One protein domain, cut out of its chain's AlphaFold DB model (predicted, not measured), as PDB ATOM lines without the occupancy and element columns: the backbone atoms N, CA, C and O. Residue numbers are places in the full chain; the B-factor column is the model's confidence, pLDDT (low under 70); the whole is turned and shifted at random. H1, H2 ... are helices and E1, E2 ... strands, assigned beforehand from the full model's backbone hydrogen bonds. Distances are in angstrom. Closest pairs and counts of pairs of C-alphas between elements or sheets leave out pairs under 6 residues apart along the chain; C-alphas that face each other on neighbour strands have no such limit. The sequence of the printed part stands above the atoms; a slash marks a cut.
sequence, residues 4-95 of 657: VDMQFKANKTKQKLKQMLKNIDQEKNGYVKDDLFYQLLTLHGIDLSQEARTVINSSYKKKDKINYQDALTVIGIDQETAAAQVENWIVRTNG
ATOM      1  N   VAL A   4     190.829 -14.361  31.924       88.50
ATOM      2  CA  VAL A   4     189.944 -14.065  33.060       88.50
ATOM      3  C   VAL A   4     188.518 -14.552  32.785       88.50
ATOM      4  O   VAL A   4     187.920 -15.196  33.649       88.50
ATOM      5  N   ASP A   5     187.994 -14.329  31.579       89.81
ATOM      6  CA  ASP A   5     186.651 -14.786  31.198       89.81
ATOM      7  C   ASP A   5     186.556 -16.317  31.183       89.81
ATOM      8  O   ASP A   5     185.556 -16.882  31.637       89.81
ATOM      9  N   MET A   6     187.597 -17.002  30.698       90.94
ATOM     10  CA  MET A   6     187.664 -18.469  30.713       90.94
ATOM     11  C   MET A   6     187.712 -19.012  32.140       90.94
ATOM     12  O   MET A   6     186.945 -19.915  32.475       90.94
ATOM     13  N   GLN A   7     188.520 -18.414  33.019       91.69
ATOM     14  CA  GLN A   7     188.556 -18.792  34.431       91.69
ATOM     15  C   GLN A   7     187.199 -18.554  35.116       91.69
ATOM     16  O   GLN A   7     186.734 -19.385  35.905       91.69
ATOM     17  N   PHE A   8     186.524 -17.447  34.800       93.88
ATOM     18  CA  PHE A   8     185.192 -17.149  35.322       93.88
ATOM     19  C   PHE A   8     184.150 -18.165  34.831       93.88
ATOM     20  O   PHE A   8     183.360 -18.683  35.629       93.88
ATOM     21  N   LYS A   9     184.186 -18.525  33.541       94.12
ATOM     22  CA  LYS A   9     183.336 -19.573  32.956       94.12
ATOM     23  C   LYS A   9     183.603 -20.939  33.595       94.12
ATOM     24  O   LYS A   9     182.645 -21.642  33.935       94.12
ATOM     25  N   ALA A  10     184.866 -21.287  33.843       94.38
ATOM     26  CA  ALA A  10     185.256 -22.514  34.535       94.38
ATOM     27  C   ALA A  10     184.664 -22.571  35.946       94.38
ATOM     28  O   ALA A  10     183.999 -23.540  36.318       94.38
ATOM     29  N   ASN A  11     184.836 -21.495  36.718       95.62
ATOM     30  CA  ASN A  11     184.324 -21.389  38.082       95.62
ATOM     31  C   ASN A  11     182.792 -21.475  38.122       95.62
ATOM     32  O   ASN A  11     182.240 -22.190  38.958       95.62
ATOM     33  N   LYS A  12     182.099 -20.822  37.183       96.38
ATOM     34  CA  LYS A  12     180.637 -20.907  37.052       96.38
ATOM     35  C   LYS A  12     180.177 -22.334  36.735       96.38
ATOM     36  O   LYS A  12     179.175 -22.792  37.284       96.38
ATOM     37  N   THR A  13     180.915 -23.050  35.889       96.50
ATOM     38  CA  THR A  13     180.628 -24.453  35.545       96.50
ATOM     39  C   THR A  13     180.837 -25.368  36.751       96.50
ATOM     40  O   THR A  13     179.937 -26.135  37.095       96.50
ATOM     41  N   LYS A  14     181.944 -25.208  37.489       96.94
ATOM     42  CA  LYS A  14     182.194 -25.935  38.745       96.94
ATOM     43  C   LYS A  14     181.128 -25.670  39.806       96.94
ATOM     44  O   LYS A  14     180.704 -26.600  40.485       96.94
ATOM     45  N   GLN A  15     180.675 -24.422  39.956       97.38
ATOM     46  CA  GLN A  15     179.618 -24.070  40.911       97.38
ATOM     47  C   GLN A  15     178.297 -24.776  40.583       97.38
ATOM     48  O   GLN A  15     177.667 -25.332  41.485       97.38
ATOM     49  N   LYS A  16     177.910 -24.819  39.301       97.50
ATOM     50  CA  LYS A  16     176.732 -25.575  38.847       97.50
ATOM     51  C   LYS A  16     176.883 -27.072  39.121       97.50
ATOM     52  O   LYS A  16     175.980 -27.666  39.708       97.50
ATOM     53  N   LEU A  17     178.036 -27.656  38.776       97.81
ATOM     54  CA  LEU A  17     178.311 -29.076  39.012       97.81
ATOM     55  C   LEU A  17     178.233 -29.411  40.508       97.81
ATOM     56  O   LEU A  17     177.574 -30.369  40.901       97.81
ATOM     57  N   LYS A  18     178.833 -28.565  41.356       97.88
ATOM     58  CA  LYS A  18     178.794 -28.696  42.817       97.88
ATOM     59  C   LYS A  18     177.363 -28.671  43.356       97.88
ATOM     60  O   LYS A  18     177.043 -29.451  44.248       97.88
ATOM     61  N   GLN A  19     176.499 -27.804  42.826       97.69
ATOM     62  CA  GLN A  19     175.094 -27.739  43.234       97.69
ATOM     63  C   GLN A  19     174.314 -28.996  42.821       97.69
ATOM     64  O   GLN A  19     173.537 -29.512  43.619       97.69
ATOM     65  N   MET A  20     174.546 -29.518  41.614       97.50
ATOM     66  CA  MET A  20     173.900 -30.749  41.144       97.50
ATOM     67  C   MET A  20     174.354 -31.976  41.937       97.50
ATOM     68  O   MET A  20     173.517 -32.749  42.395       97.50
ATOM     69  N   LEU A  21     175.660 -32.113  42.174       97.94
ATOM     70  CA  LEU A  21     176.220 -33.192  42.990       97.94
ATOM     71  C   LEU A  21     175.700 -33.142  44.430       97.94
ATOM     72  O   LEU A  21     175.358 -34.179  44.982       97.94
ATOM     73  N   LYS A  22     175.532 -31.942  45.004       97.75
ATOM     74  CA  LYS A  22     174.921 -31.758  46.330       97.75
ATOM     75  C   LYS A  22     173.454 -32.201  46.387       97.75
ATOM     76  O   LYS A  22     173.003 -32.638  47.438       97.75
ATOM     77  N   ASN A  23     172.706 -32.076  45.290       97.00
ATOM     78  CA  ASN A  23     171.315 -32.540  45.228       97.00
ATOM     79  C   ASN A  23     171.218 -34.069  45.093       97.00
ATOM     80  O   ASN A  23     170.240 -34.660  45.544       97.00
ATOM     81  N   ILE A  24     172.215 -34.695  44.466       97.38
ATOM     82  CA  ILE A  24     172.311 -36.152  44.293       97.38
ATOM     83  C   ILE A  24     172.814 -36.825  45.576       97.38
ATOM     84  O   ILE A  24     172.340 -37.898  45.940       97.38
ATOM     85  N   ASP A  25     173.750 -36.185  46.272       97.62
ATOM     86  CA  ASP A  25     174.268 -36.595  47.577       97.62
ATOM     87  C   ASP A  25     173.241 -36.309  48.689       97.62
ATOM     88  O   ASP A  25     173.366 -35.367  49.474       97.62
ATOM     89  N   GLN A  26     172.188 -37.131  48.738       95.69
ATOM     90  CA  GLN A  26     171.112 -37.020  49.731       95.69
ATOM     91  C   GLN A  26     171.630 -37.155  51.172       95.69
ATOM     92  O   GLN A  26     171.104 -36.516  52.084       95.69
ATOM     93  N   GLU A  27     172.692 -37.942  51.366       96.06
ATOM     94  CA  GLU A  27     173.347 -38.170  52.658       96.06
ATOM     95  C   GLU A  27     174.238 -36.992  53.089       96.06
ATOM     96  O   GLU A  27     174.641 -36.925  54.251       96.06
ATOM     97  N   LYS A  28     174.530 -36.047  52.181       96.44
ATOM     98  CA  LYS A  28     175.429 -34.897  52.386       96.44
ATOM     99  C   LYS A  28     176.817 -35.308  52.882       96.44
ATOM    100  O   LYS A  28     177.455 -34.562  53.628       96.44
ATOM    101  N   ASN A  29     177.278 -36.492  52.492       97.25
ATOM    102  CA  ASN A  29     178.543 -37.050  52.961       97.25
ATOM    103  C   ASN A  29     179.741 -36.593  52.102       97.25
ATOM    104  O   ASN A  29     180.883 -36.849  52.473       97.25
ATOM    105  N   GLY A  30     179.496 -35.904  50.981       97.94
ATOM    106  CA  GLY A  30     180.524 -35.448  50.045       97.94
ATOM    107  C   GLY A  30     180.909 -36.482  48.982       97.94
ATOM    108  O   GLY A  30     181.819 -36.217  48.200       97.94
ATOM    109  N   TYR A  31     180.224 -37.627  48.914       98.44
ATOM    110  CA  TYR A  31     180.540 -38.745  48.027       98.44
ATOM    111  C   TYR A  31     179.403 -39.045  47.048       98.44
ATOM    112  O   TYR A  31     178.238 -39.153  47.420       98.44
ATOM    113  N   VAL A  32     179.753 -39.268  45.782       98.31
ATOM    114  CA  VAL A  32     178.818 -39.693  44.725       98.31
ATOM    115  C   VAL A  32     179.421 -40.891  43.990       98.31
ATOM    116  O   VAL A  32     180.642 -41.026  43.958       98.31
ATOM    117  N   LYS A  33     178.589 -41.783  43.428       98.31
ATOM    118  CA  LYS A  33     179.070 -42.908  42.603       98.31
ATOM    119  C   LYS A  33     179.996 -42.402  41.495       98.31
ATOM    120  O   LYS A  33     179.692 -41.387  40.866       98.31
ATOM    121  N   ASP A  34     181.107 -43.093  41.275       98.06
ATOM    122  CA  ASP A  34     182.142 -42.687  40.319       98.06
ATOM    123  C   ASP A  34     181.608 -42.523  38.889       98.06
ATOM    124  O   ASP A  34     181.839 -41.483  38.269       98.06
ATOM    125  N   ASP A  35     180.802 -43.472  38.410       97.69
ATOM    126  CA  ASP A  35     180.154 -43.395  37.094       97.69
ATOM    127  C   ASP A  35     179.303 -42.128  36.943       97.69
ATOM    128  O   ASP A  35     179.378 -41.419  35.938       97.69
ATOM    129  N   LEU A  36     178.517 -41.805  37.973       97.88
ATOM    130  CA  LEU A  36     177.630 -40.645  37.969       97.88
ATOM    131  C   LEU A  36     178.417 -39.329  38.019       97.88
ATOM    132  O   LEU A  36     178.038 -38.358  37.364       97.88
ATOM    133  N   PHE A  37     179.530 -39.298  38.757       98.50
ATOM    134  CA  PHE A  37     180.426 -38.144  38.801       98.50
ATOM    135  C   PHE A  37     181.000 -37.829  37.410       98.50
ATOM    136  O   PHE A  37     180.901 -36.689  36.954       98.50
ATOM    137  N   TYR A  38     181.525 -38.832  36.696       98.31
ATOM    138  CA  TYR A  38     182.076 -38.624  35.353       98.31
ATOM    139  C   TYR A  38     181.003 -38.329  34.299       98.31
ATOM    140  O   TYR A  38     181.230 -37.484  33.435       98.31
ATOM    141  N   GLN A  39     179.820 -38.948  34.387       97.94
ATOM    142  CA  GLN A  39     178.694 -38.612  33.507       97.94
ATOM    143  C   GLN A  39     178.281 -37.142  33.644       97.94
ATOM    144  O   GLN A  39     178.028 -36.482  32.636       97.94
ATOM    145  N   LEU A  40     178.248 -36.610  34.871       97.75
ATOM    146  CA  LEU A  40     177.943 -35.199  35.108       97.75
ATOM    147  C   LEU A  40     179.033 -34.272  34.570       97.75
ATOM    148  O   LEU A  40     178.704 -33.232  34.006       97.75
ATOM    149  N   LEU A  41     180.311 -34.637  34.701       97.88
ATOM    150  CA  LEU A  41     181.407 -33.865  34.109       97.88
ATOM    151  C   LEU A  41     181.260 -33.774  32.584       97.88
ATOM    152  O   LEU A  41     181.210 -32.667  32.047       97.88
ATOM    153  N   THR A  42     181.076 -34.910  31.905       97.38
ATOM    154  CA  THR A  42     180.877 -34.956  30.448       97.38
ATOM    155  C   THR A  42     179.616 -34.201  30.015       97.38
ATOM    156  O   THR A  42     179.648 -33.461  29.035       97.38
ATOM    157  N   LEU A  43     178.514 -34.295  30.770       97.31
ATOM    158  CA  LEU A  43     177.284 -33.542  30.484       97.31
ATOM    159  C   LEU A  43     177.505 -32.018  30.504       97.31
ATOM    160  O   LEU A  43     176.837 -31.283  29.778       97.31
ATOM    161  N   HIS A  44     178.446 -31.545  31.323       96.81
ATOM    162  CA  HIS A  44     178.816 -30.136  31.433       96.81
ATOM    163  C   HIS A  44     179.985 -29.722  30.523       96.81
ATOM    164  O   HIS A  44     180.473 -28.600  30.658       96.81
ATOM    165  N   GLY A  45     180.407 -30.589  29.594       95.88
ATOM    166  CA  GLY A  45     181.512 -30.321  28.670       95.88
ATOM    167  C   GLY A  45     182.890 -30.349  29.337       95.88
ATOM    168  O   GLY A  45     183.816 -29.708  28.852       95.88
ATOM    169  N   ILE A  46     183.021 -31.037  30.476       97.38
ATOM    170  CA  ILE A  46     184.302 -31.264  31.149       97.38
ATOM    171  C   ILE A  46     184.806 -32.646  30.737       97.38
ATOM    172  O   ILE A  46     184.516 -33.653  31.388       97.38
ATOM    173  N   ASP A  47     185.564 -32.687  29.646       95.88
ATOM    174  CA  ASP A  47     186.188 -33.912  29.159       95.88
ATOM    175  C   ASP A  47     187.581 -34.073  29.774       95.88
ATOM    176  O   ASP A  47     188.518 -33.340  29.472       95.88
ATOM    177  N   LEU A  48     187.704 -35.043  30.683       96.88
ATOM    178  CA  LEU A  48     188.968 -35.384  31.335       96.88
ATOM    179  C   LEU A  48     189.681 -36.511  30.590       96.88
ATOM    180  O   LEU A  48     189.064 -37.545  30.294       96.88
ATOM    181  N   SER A  49     190.990 -36.344  30.382       96.25
ATOM    182  CA  SER A  49     191.872 -37.393  29.862       96.25
ATOM    183  C   SER A  49     191.852 -38.639  30.758       96.25
ATOM    184  O   SER A  49     191.519 -38.575  31.945       96.25
ATOM    185  N   GLN A  50     192.210 -39.802  30.203       96.94
ATOM    186  CA  GLN A  50     192.273 -41.044  30.986       96.94
ATOM    187  C   GLN A  50     193.263 -40.931  32.154       96.94
ATOM    188  O   GLN A  50     192.957 -41.377  33.255       96.94
ATOM    189  N   GLU A  51     194.389 -40.249  31.953       96.50
ATOM    190  CA  GLU A  51     195.375 -39.961  33.000       96.50
ATOM    191  C   GLU A  51     194.770 -39.129  34.137       96.50
ATOM    192  O   GLU A  51     194.871 -39.504  35.307       96.50
ATOM    193  N   ALA A  52     194.048 -38.055  33.803       97.12
ATOM    194  CA  ALA A  52     193.341 -37.227  34.775       97.12
ATOM    195  C   ALA A  52     192.297 -38.031  35.569       97.12
ATOM    196  O   ALA A  52     192.158 -37.852  36.782       97.12
ATOM    197  N   ARG A  53     191.586 -38.963  34.915       97.94
ATOM    198  CA  ARG A  53     190.656 -39.879  35.598       97.94
ATOM    199  C   ARG A  53     191.390 -40.808  36.560       97.94
ATOM    200  O   ARG A  53     190.922 -40.983  37.682       97.94
ATOM    201  N   THR A  54     192.541 -41.351  36.168       97.06
ATOM    202  CA  THR A  54     193.378 -42.197  37.033       97.06
ATOM    203  C   THR A  54     193.863 -41.436  38.265       97.06
ATOM    204  O   THR A  54     193.772 -41.969  39.366       97.06
ATOM    205  N   VAL A  55     194.284 -40.176  38.114       97.00
ATOM    206  CA  VAL A  55     194.696 -39.311  39.236       97.00
ATOM    207  C   VAL A  55     193.532 -39.023  40.189       97.00
ATOM    208  O   VAL A  55     193.689 -39.101  41.410       97.00
ATOM    209  N   ILE A  56     192.343 -38.722  39.654       97.88
ATOM    210  CA  ILE A  56     191.154 -38.507  40.490       97.88
ATOM    211  C   ILE A  56     190.782 -39.793  41.231       97.88
ATOM    212  O   ILE A  56     190.493 -39.753  42.427       97.88
ATOM    213  N   ASN A  57     190.817 -40.932  40.542       97.75
ATOM    214  CA  ASN A  57     190.486 -42.220  41.131       97.75
ATOM    215  C   ASN A  57     191.505 -42.654  42.189       97.75
ATOM    216  O   ASN A  57     191.111 -43.195  43.212       97.75
ATOM    217  N   SER A  58     192.796 -42.394  42.000       97.31
ATOM    218  CA  SER A  58     193.800 -42.743  43.008       97.31
ATOM    219  C   SER A  58     193.713 -41.858  44.255       97.31
ATOM    220  O   SER A  58     193.959 -42.338  45.358       97.31
ATOM    221  N   SER A  59     193.340 -40.582  44.093       97.19
ATOM    222  CA  SER A  59     193.404 -39.587  45.175       97.19
ATOM    223  C   SER A  59     192.076 -39.371  45.911       97.19
ATOM    224  O   SER A  59     192.084 -39.066  47.101       97.19
ATOM    225  N   TYR A  60     190.935 -39.508  45.226       97.88
ATOM    226  CA  TYR A  60     189.620 -39.095  45.747       97.88
ATOM    227  C   TYR A  60     188.553 -40.194  45.721       97.88
ATOM    228  O   TYR A  60     187.440 -39.967  46.212       97.88
ATOM    229  N   LYS A  61     188.848 -41.379  45.171       97.81
ATOM    230  CA  LYS A  61     187.909 -42.508  45.167       97.81
ATOM    231  C   LYS A  61     188.058 -43.334  46.440       97.81
ATOM    232  O   LYS A  61     189.148 -43.754  46.819       97.81
ATOM    233  N   LYS A  62     186.930 -43.614  47.087       97.88
ATOM    234  CA  LYS A  62     186.814 -44.537  48.215       97.88
ATOM    235  C   LYS A  62     185.776 -45.593  47.852       97.88
ATOM    236  O   LYS A  62     184.581 -45.301  47.820       97.88
ATOM    237  N   LYS A  63     186.241 -46.820  47.587       96.25
ATOM    238  CA  LYS A  63     185.442 -47.913  47.000       96.25
ATOM    239  C   LYS A  63     184.905 -47.523  45.613       96.25
ATOM    240  O   LYS A  63     185.691 -47.295  44.707       96.25
ATOM    241  N   ASP A  64     183.596 -47.428  45.467       97.56
ATOM    242  CA  ASP A  64     182.804 -47.124  44.274       97.56
ATOM    243  C   ASP A  64     182.268 -45.676  44.276       97.56
ATOM    244  O   ASP A  64     181.418 -45.303  43.468       97.56
ATOM    245  N   LYS A  65     182.758 -44.831  45.194       98.25
ATOM    246  CA  LYS A  65     182.340 -43.431  45.315       98.25
ATOM    247  C   LYS A  65     183.528 -42.472  45.252       98.25
ATOM    248  O   LYS A  65     184.591 -42.758  45.796       98.25
ATOM    249  N   ILE A  66     183.334 -41.309  44.639       98.50
ATOM    250  CA  ILE A  66     184.304 -40.209  44.553       98.50
ATOM    251  C   ILE A  66     183.900 -39.102  45.526       98.50
ATOM    252  O   ILE A  66     182.740 -38.684  45.534       98.50
ATOM    253  N   ASN A  67     184.862 -38.602  46.308       98.31
ATOM    254  CA  ASN A  67     184.699 -37.367  47.069       98.31
ATOM    255  C   ASN A  67     184.683 -36.175  46.101       98.31
ATOM    256  O   ASN A  67     185.727 -35.673  45.672       98.31
ATOM    257  N   TYR A  68     183.484 -35.741  45.717       98.31
ATOM    258  CA  TYR A  68     183.320 -34.739  44.668       98.31
ATOM    259  C   TYR A  68     183.706 -33.332  45.122       98.31
ATOM    260  O   TYR A  68     183.984 -32.480  44.277       98.31
ATOM    261  N   GLN A  69     183.696 -33.064  46.433       97.25
ATOM    262  CA  GLN A  69     184.059 -31.753  46.963       97.25
ATOM    263  C   GLN A  69     185.537 -31.483  46.718       97.25
ATOM    264  O   GLN A  69     185.866 -30.435  46.167       97.25
ATOM    265  N   ASP A  70     186.387 -32.459  47.033       97.25
ATOM    266  CA  ASP A  70     187.831 -32.343  46.858       97.25
ATOM    267  C   ASP A  70     188.235 -32.531  45.389       97.25
ATOM    268  O   ASP A  70     189.015 -31.735  44.863       97.25
ATOM    269  N   ALA A  71     187.629 -33.485  44.672       97.94
ATOM    270  CA  ALA A  71     187.917 -33.700  43.250       97.94
ATOM    271  C   ALA A  71     187.644 -32.444  42.392       97.94
ATOM    272  O   ALA A  71     188.419 -32.113  41.496       97.94
ATOM    273  N   LEU A  72     186.583 -31.681  42.688       97.75
ATOM    274  CA  LEU A  72     186.278 -30.430  41.979       97.75
ATOM    275  C   LEU A  72     187.293 -29.303  42.222       97.75
ATOM    276  O   LEU A  72     187.375 -28.374  41.410       97.75
ATOM    277  N   THR A  73     188.036 -29.346  43.333       96.38
ATOM    278  CA  THR A  73     189.056 -28.327  43.631       96.38
ATOM    279  C   THR A  73     190.293 -28.490  42.758       96.38
ATOM    280  O   THR A  73     190.870 -27.482  42.351       96.38
ATOM    281  N   VAL A  74     190.655 -29.730  42.415       96.94
ATOM    282  CA  VAL A  74     191.847 -30.030  41.610       96.94
ATOM    283  C   VAL A  74     191.611 -29.979  40.106       96.94
ATOM    284  O   VAL A  74     192.549 -29.718  39.357       96.94
ATOM    285  N   ILE A  75     190.377 -30.186  39.646       97.50
ATOM    286  CA  ILE A  75     190.017 -29.994  38.235       97.50
ATOM    287  C   ILE A  75     190.138 -28.501  37.915       97.50
ATOM    288  O   ILE A  75     189.571 -27.689  38.632       97.50
ATOM    289  N   GLY A  76     190.826 -28.093  36.857       96.19
ATOM    290  CA  GLY A  76     190.961 -26.699  36.420       96.19
ATOM    291  C   GLY A  76     191.064 -26.598  34.901       96.19
ATOM    292  O   GLY A  76     191.138 -27.620  34.232       96.19
ATOM    293  N   ILE A  77     191.053 -25.380  34.360       95.19
ATOM    294  CA  ILE A  77     191.418 -25.157  32.955       95.19
ATOM    295  C   ILE A  77     192.926 -24.938  32.900       95.19
ATOM    296  O   ILE A  77     193.487 -24.254  33.767       95.19
ATOM    297  N   ASP A  78     193.567 -25.553  31.915       94.06
ATOM    298  CA  ASP A  78     194.964 -25.296  31.612       94.06
ATOM    299  C   ASP A  78     195.117 -23.885  31.033       94.06
ATOM    300  O   ASP A  78     194.498 -23.517  30.036       94.06
ATOM    301  N   GLN A  79     195.911 -23.065  31.714       89.50
ATOM    302  CA  GLN A  79     196.076 -21.662  31.359       89.50
ATOM    303  C   GLN A  79     196.895 -21.482  30.081       89.50
ATOM    304  O   GLN A  79     196.691 -20.490  29.382       89.50
ATOM    305  N   GLU A  80     197.774 -22.434  29.759       87.75
ATOM    306  CA  GLU A  80     198.614 -22.370  28.565       87.75
ATOM    307  C   GLU A  80     197.776 -22.608  27.308       87.75
ATOM    308  O   GLU A  80     197.808 -21.818  26.363       87.75
ATOM    309  N   THR A  81     196.928 -23.637  27.324       85.94
ATOM    310  CA  THR A  81     196.012 -23.936  26.211       85.94
ATOM    311  C   THR A  81     194.803 -23.006  26.148       85.94
ATOM    312  O   THR A  81     194.270 -22.773  25.058       85.94
ATOM    313  N   ALA A  82     194.418 -22.375  27.263       83.00
ATOM    314  CA  ALA A  82     193.385 -21.340  27.270       83.00
ATOM    315  C   ALA A  82     193.734 -20.166  26.332       83.00
ATOM    316  O   ALA A  82     192.842 -19.608  25.692       83.00
ATOM    317  N   ALA A  83     195.018 -19.823  26.167       77.62
ATOM    318  CA  ALA A  83     195.442 -18.786  25.220       77.62
ATOM    319  C   ALA A  83     195.046 -19.107  23.762       77.62
ATOM    320  O   ALA A  83     194.758 -18.196  22.986       77.62
ATOM    321  N   ALA A  84     194.946 -20.394  23.414       83.12
ATOM    322  CA  ALA A  84     194.531 -20.875  22.097       83.12
ATOM    323  C   ALA A  84     193.000 -20.981  21.924       83.12
ATOM    324  O   ALA A  84     192.536 -21.493  20.911       83.12
ATOM    325  N   GLN A  85     192.206 -20.497  22.890       81.25
ATOM    326  CA  GLN A  85     190.737 -20.602  22.909       81.25
ATOM    327  C   GLN A  85     190.201 -22.048  22.938       81.25
ATOM    328  O   GLN A  85     189.045 -22.285  22.584       81.25
ATOM    329  N   VAL A  86     191.010 -23.010  23.391       83.88
ATOM    330  CA  VAL A  86     190.600 -24.409  23.577       83.88
ATOM    331  C   VAL A  86     190.424 -24.681  25.072       83.88
ATOM    332  O   VAL A  86     191.345 -24.491  25.862       83.88
ATOM    333  N   GLU A  87     189.227 -25.113  25.478       88.81
ATOM    334  CA  GLU A  87     188.913 -25.441  26.876       88.81
ATOM    335  C   GLU A  87     189.453 -26.829  27.242       88.81
ATOM    336  O   GLU A  87     188.708 -27.805  27.297       88.81
ATOM    337  N   ASN A  88     190.757 -26.923  27.505       93.88
ATOM    338  CA  ASN A  88     191.354 -28.150  28.023       93.88
ATOM    339  C   ASN A  88     191.278 -28.181  29.551       93.88
ATOM    340  O   ASN A  88     191.864 -27.354  30.256       93.88
ATOM    341  N   TRP A  89     190.543 -29.163  30.069       96.69
ATOM    342  CA  TRP A  89     190.418 -29.403  31.500       96.69
ATOM    343  C   TRP A  89     191.534 -30.327  31.987       96.69
ATOM    344  O   TRP A  89     191.674 -31.455  31.520       96.69
ATOM    345  N   ILE A  90     192.299 -29.859  32.968       96.38
ATOM    346  CA  ILE A  90     193.405 -30.593  33.588       96.38
ATOM    347  C   ILE A  90     193.124 -30.861  35.064       96.38
ATOM    348  O   ILE A  90     192.369 -30.139  35.718       96.38
ATOM    349  N   VAL A  91     193.751 -31.899  35.611       96.94
ATOM    350  CA  VAL A  91     193.730 -32.194  37.048       96.94
ATOM    351  C   VAL A  91     195.072 -31.787  37.628       96.94
ATOM    352  O   VAL A  91     196.099 -32.361  37.280       96.94
ATOM    353  N   ARG A  92     195.068 -30.792  38.514       94.19
ATOM    354  CA  ARG A  92     196.278 -30.329  39.197       94.19
ATOM    355  C   ARG A  92     196.667 -31.357  40.256       94.19
ATOM    356  O   ARG A  92     195.985 -31.500  41.270       94.19
ATOM    357  N   THR A  93     197.754 -32.085  40.030       90.12
ATOM    358  CA  THR A  93     198.345 -32.945  41.055       90.12
ATOM    359  C   THR A  93     198.953 -32.056  42.134       90.12
ATOM    360  O   THR A  93     199.888 -31.309  41.875       90.12
ATOM    361  N   ASN A  94     198.452 -32.136  43.370       68.38
ATOM    362  CA  ASN A  94     198.948 -31.345  44.510       68.38
ATOM    363  C   ASN A  94     200.419 -31.641  44.906       68.38
ATOM    364  O   ASN A  94     200.916 -31.108  45.898       68.38
ATOM    365  N   GLY A  95     201.128 -32.481  44.150       57.19
ATOM    366  CA  GLY A  95     202.544 -32.767  44.326       57.19
ATOM    367  C   GLY A  95     203.413 -31.759  43.576       57.19
ATOM    368  O   GLY A  95     203.576 -31.862  42.373       57.19
TER     369      GLY A  95
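Overview. This is residues 4 to 95 of the 657 residues of the protein "Ef hand family protein" of Stylonychia lemnae (UniProt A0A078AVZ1). A long helix, H1, runs along one side of an elongated body; H4 and E3 pack on it, and H3 lies on the far side of the body, with H4 between H1 and H3. Two small two-stranded sheets sit toward opposite ends of the body, E1 with E2 and E3 with E4, and H3 reaches from one to the other, while the short H5 lies near the beginning of H1. The printed part has 92 residues, with five named helices and four named strands in the order H1 E1 H2 H3 E2 H4 E3 H5 E4; both sheets are antiparallel and the class is mostly helix. The whole is compact, with a radius of gyration of the C-alphas of 12.9 A, and spans 40 by 25 by 21 A.

Arrangement. E1, residues 31 to 33, and E2, residues 65 to 67, are antiparallel neighbours at 144 degrees, with N 66 and O 32 2.8 A apart, within hydrogen-bond range. Residues 61 to 62 also pair antiparallel with residues 65 to 66 of E2. From E2, the closest C-alphas to H2, residues 34 to 43, are those of Lys 65 and Asp 34, 5.1 A apart. H3, residues 50 to 60, comes closest to E2 at Tyr 60 and Asn 67, with C-alphas 5.4 A apart. H3 touches H4, residues 68 to 74, at a steep tilt of 58 degrees, opposite ways; the closest C-alphas are those of Tyr 60 and Ala 71, 6.2 A. H4 touches H1, residues 4 to 24, through H1's residues 14 to 21 alone, at a shallow tilt of 16 degrees, opposite ways; Lys 14 and Leu 72 have the closest C-alphas, 6.9 A. H1 and H2 only just touch, with 3 pairs of C-alphas within 8 A, the closest being Leu 17 and Leu 40 at 7.3 A. E3, residues 75 to 77, and E4, residues 89 to 91, are antiparallel neighbours at 138 degrees, with N 76 and O 90 2.8 A apart. The C-alphas of Ala 52 in H3 and Val 91 in E4 are 5.5 A apart. H5, residues 79 to 82, is close to H1 but not clearly touching, at Met 6 and Ala 82, 7.3 A between C-alphas. H1 and H3 are apart. In H1, H2 and H3 every O i to N i+4 pair is within hydrogen-bond range; in H4 it is 1 of 3, beside 2 of 4 O i to N i+3 pairs, and H5, with 4 residues, is too short for any O i to N i+4 pair.

Along the chain. H1 begins at C-alpha 4, (189.944, -14.065, 33.060), and is 30.4 A long. H2 is 14.3 A, H3 15.1 A and H4 10.2 A long. E4 ends at C-alpha 91, (193.730, -32.194, 37.048).

Size, cuts and confidence. The C-alphas farthest apart are those of Glu 27 and Ala 84, 41.0 A. The printed part has no cut, and none of its links is long. The mean pLDDT of the printed part is 94.7; residues 94 to 95 are under 70.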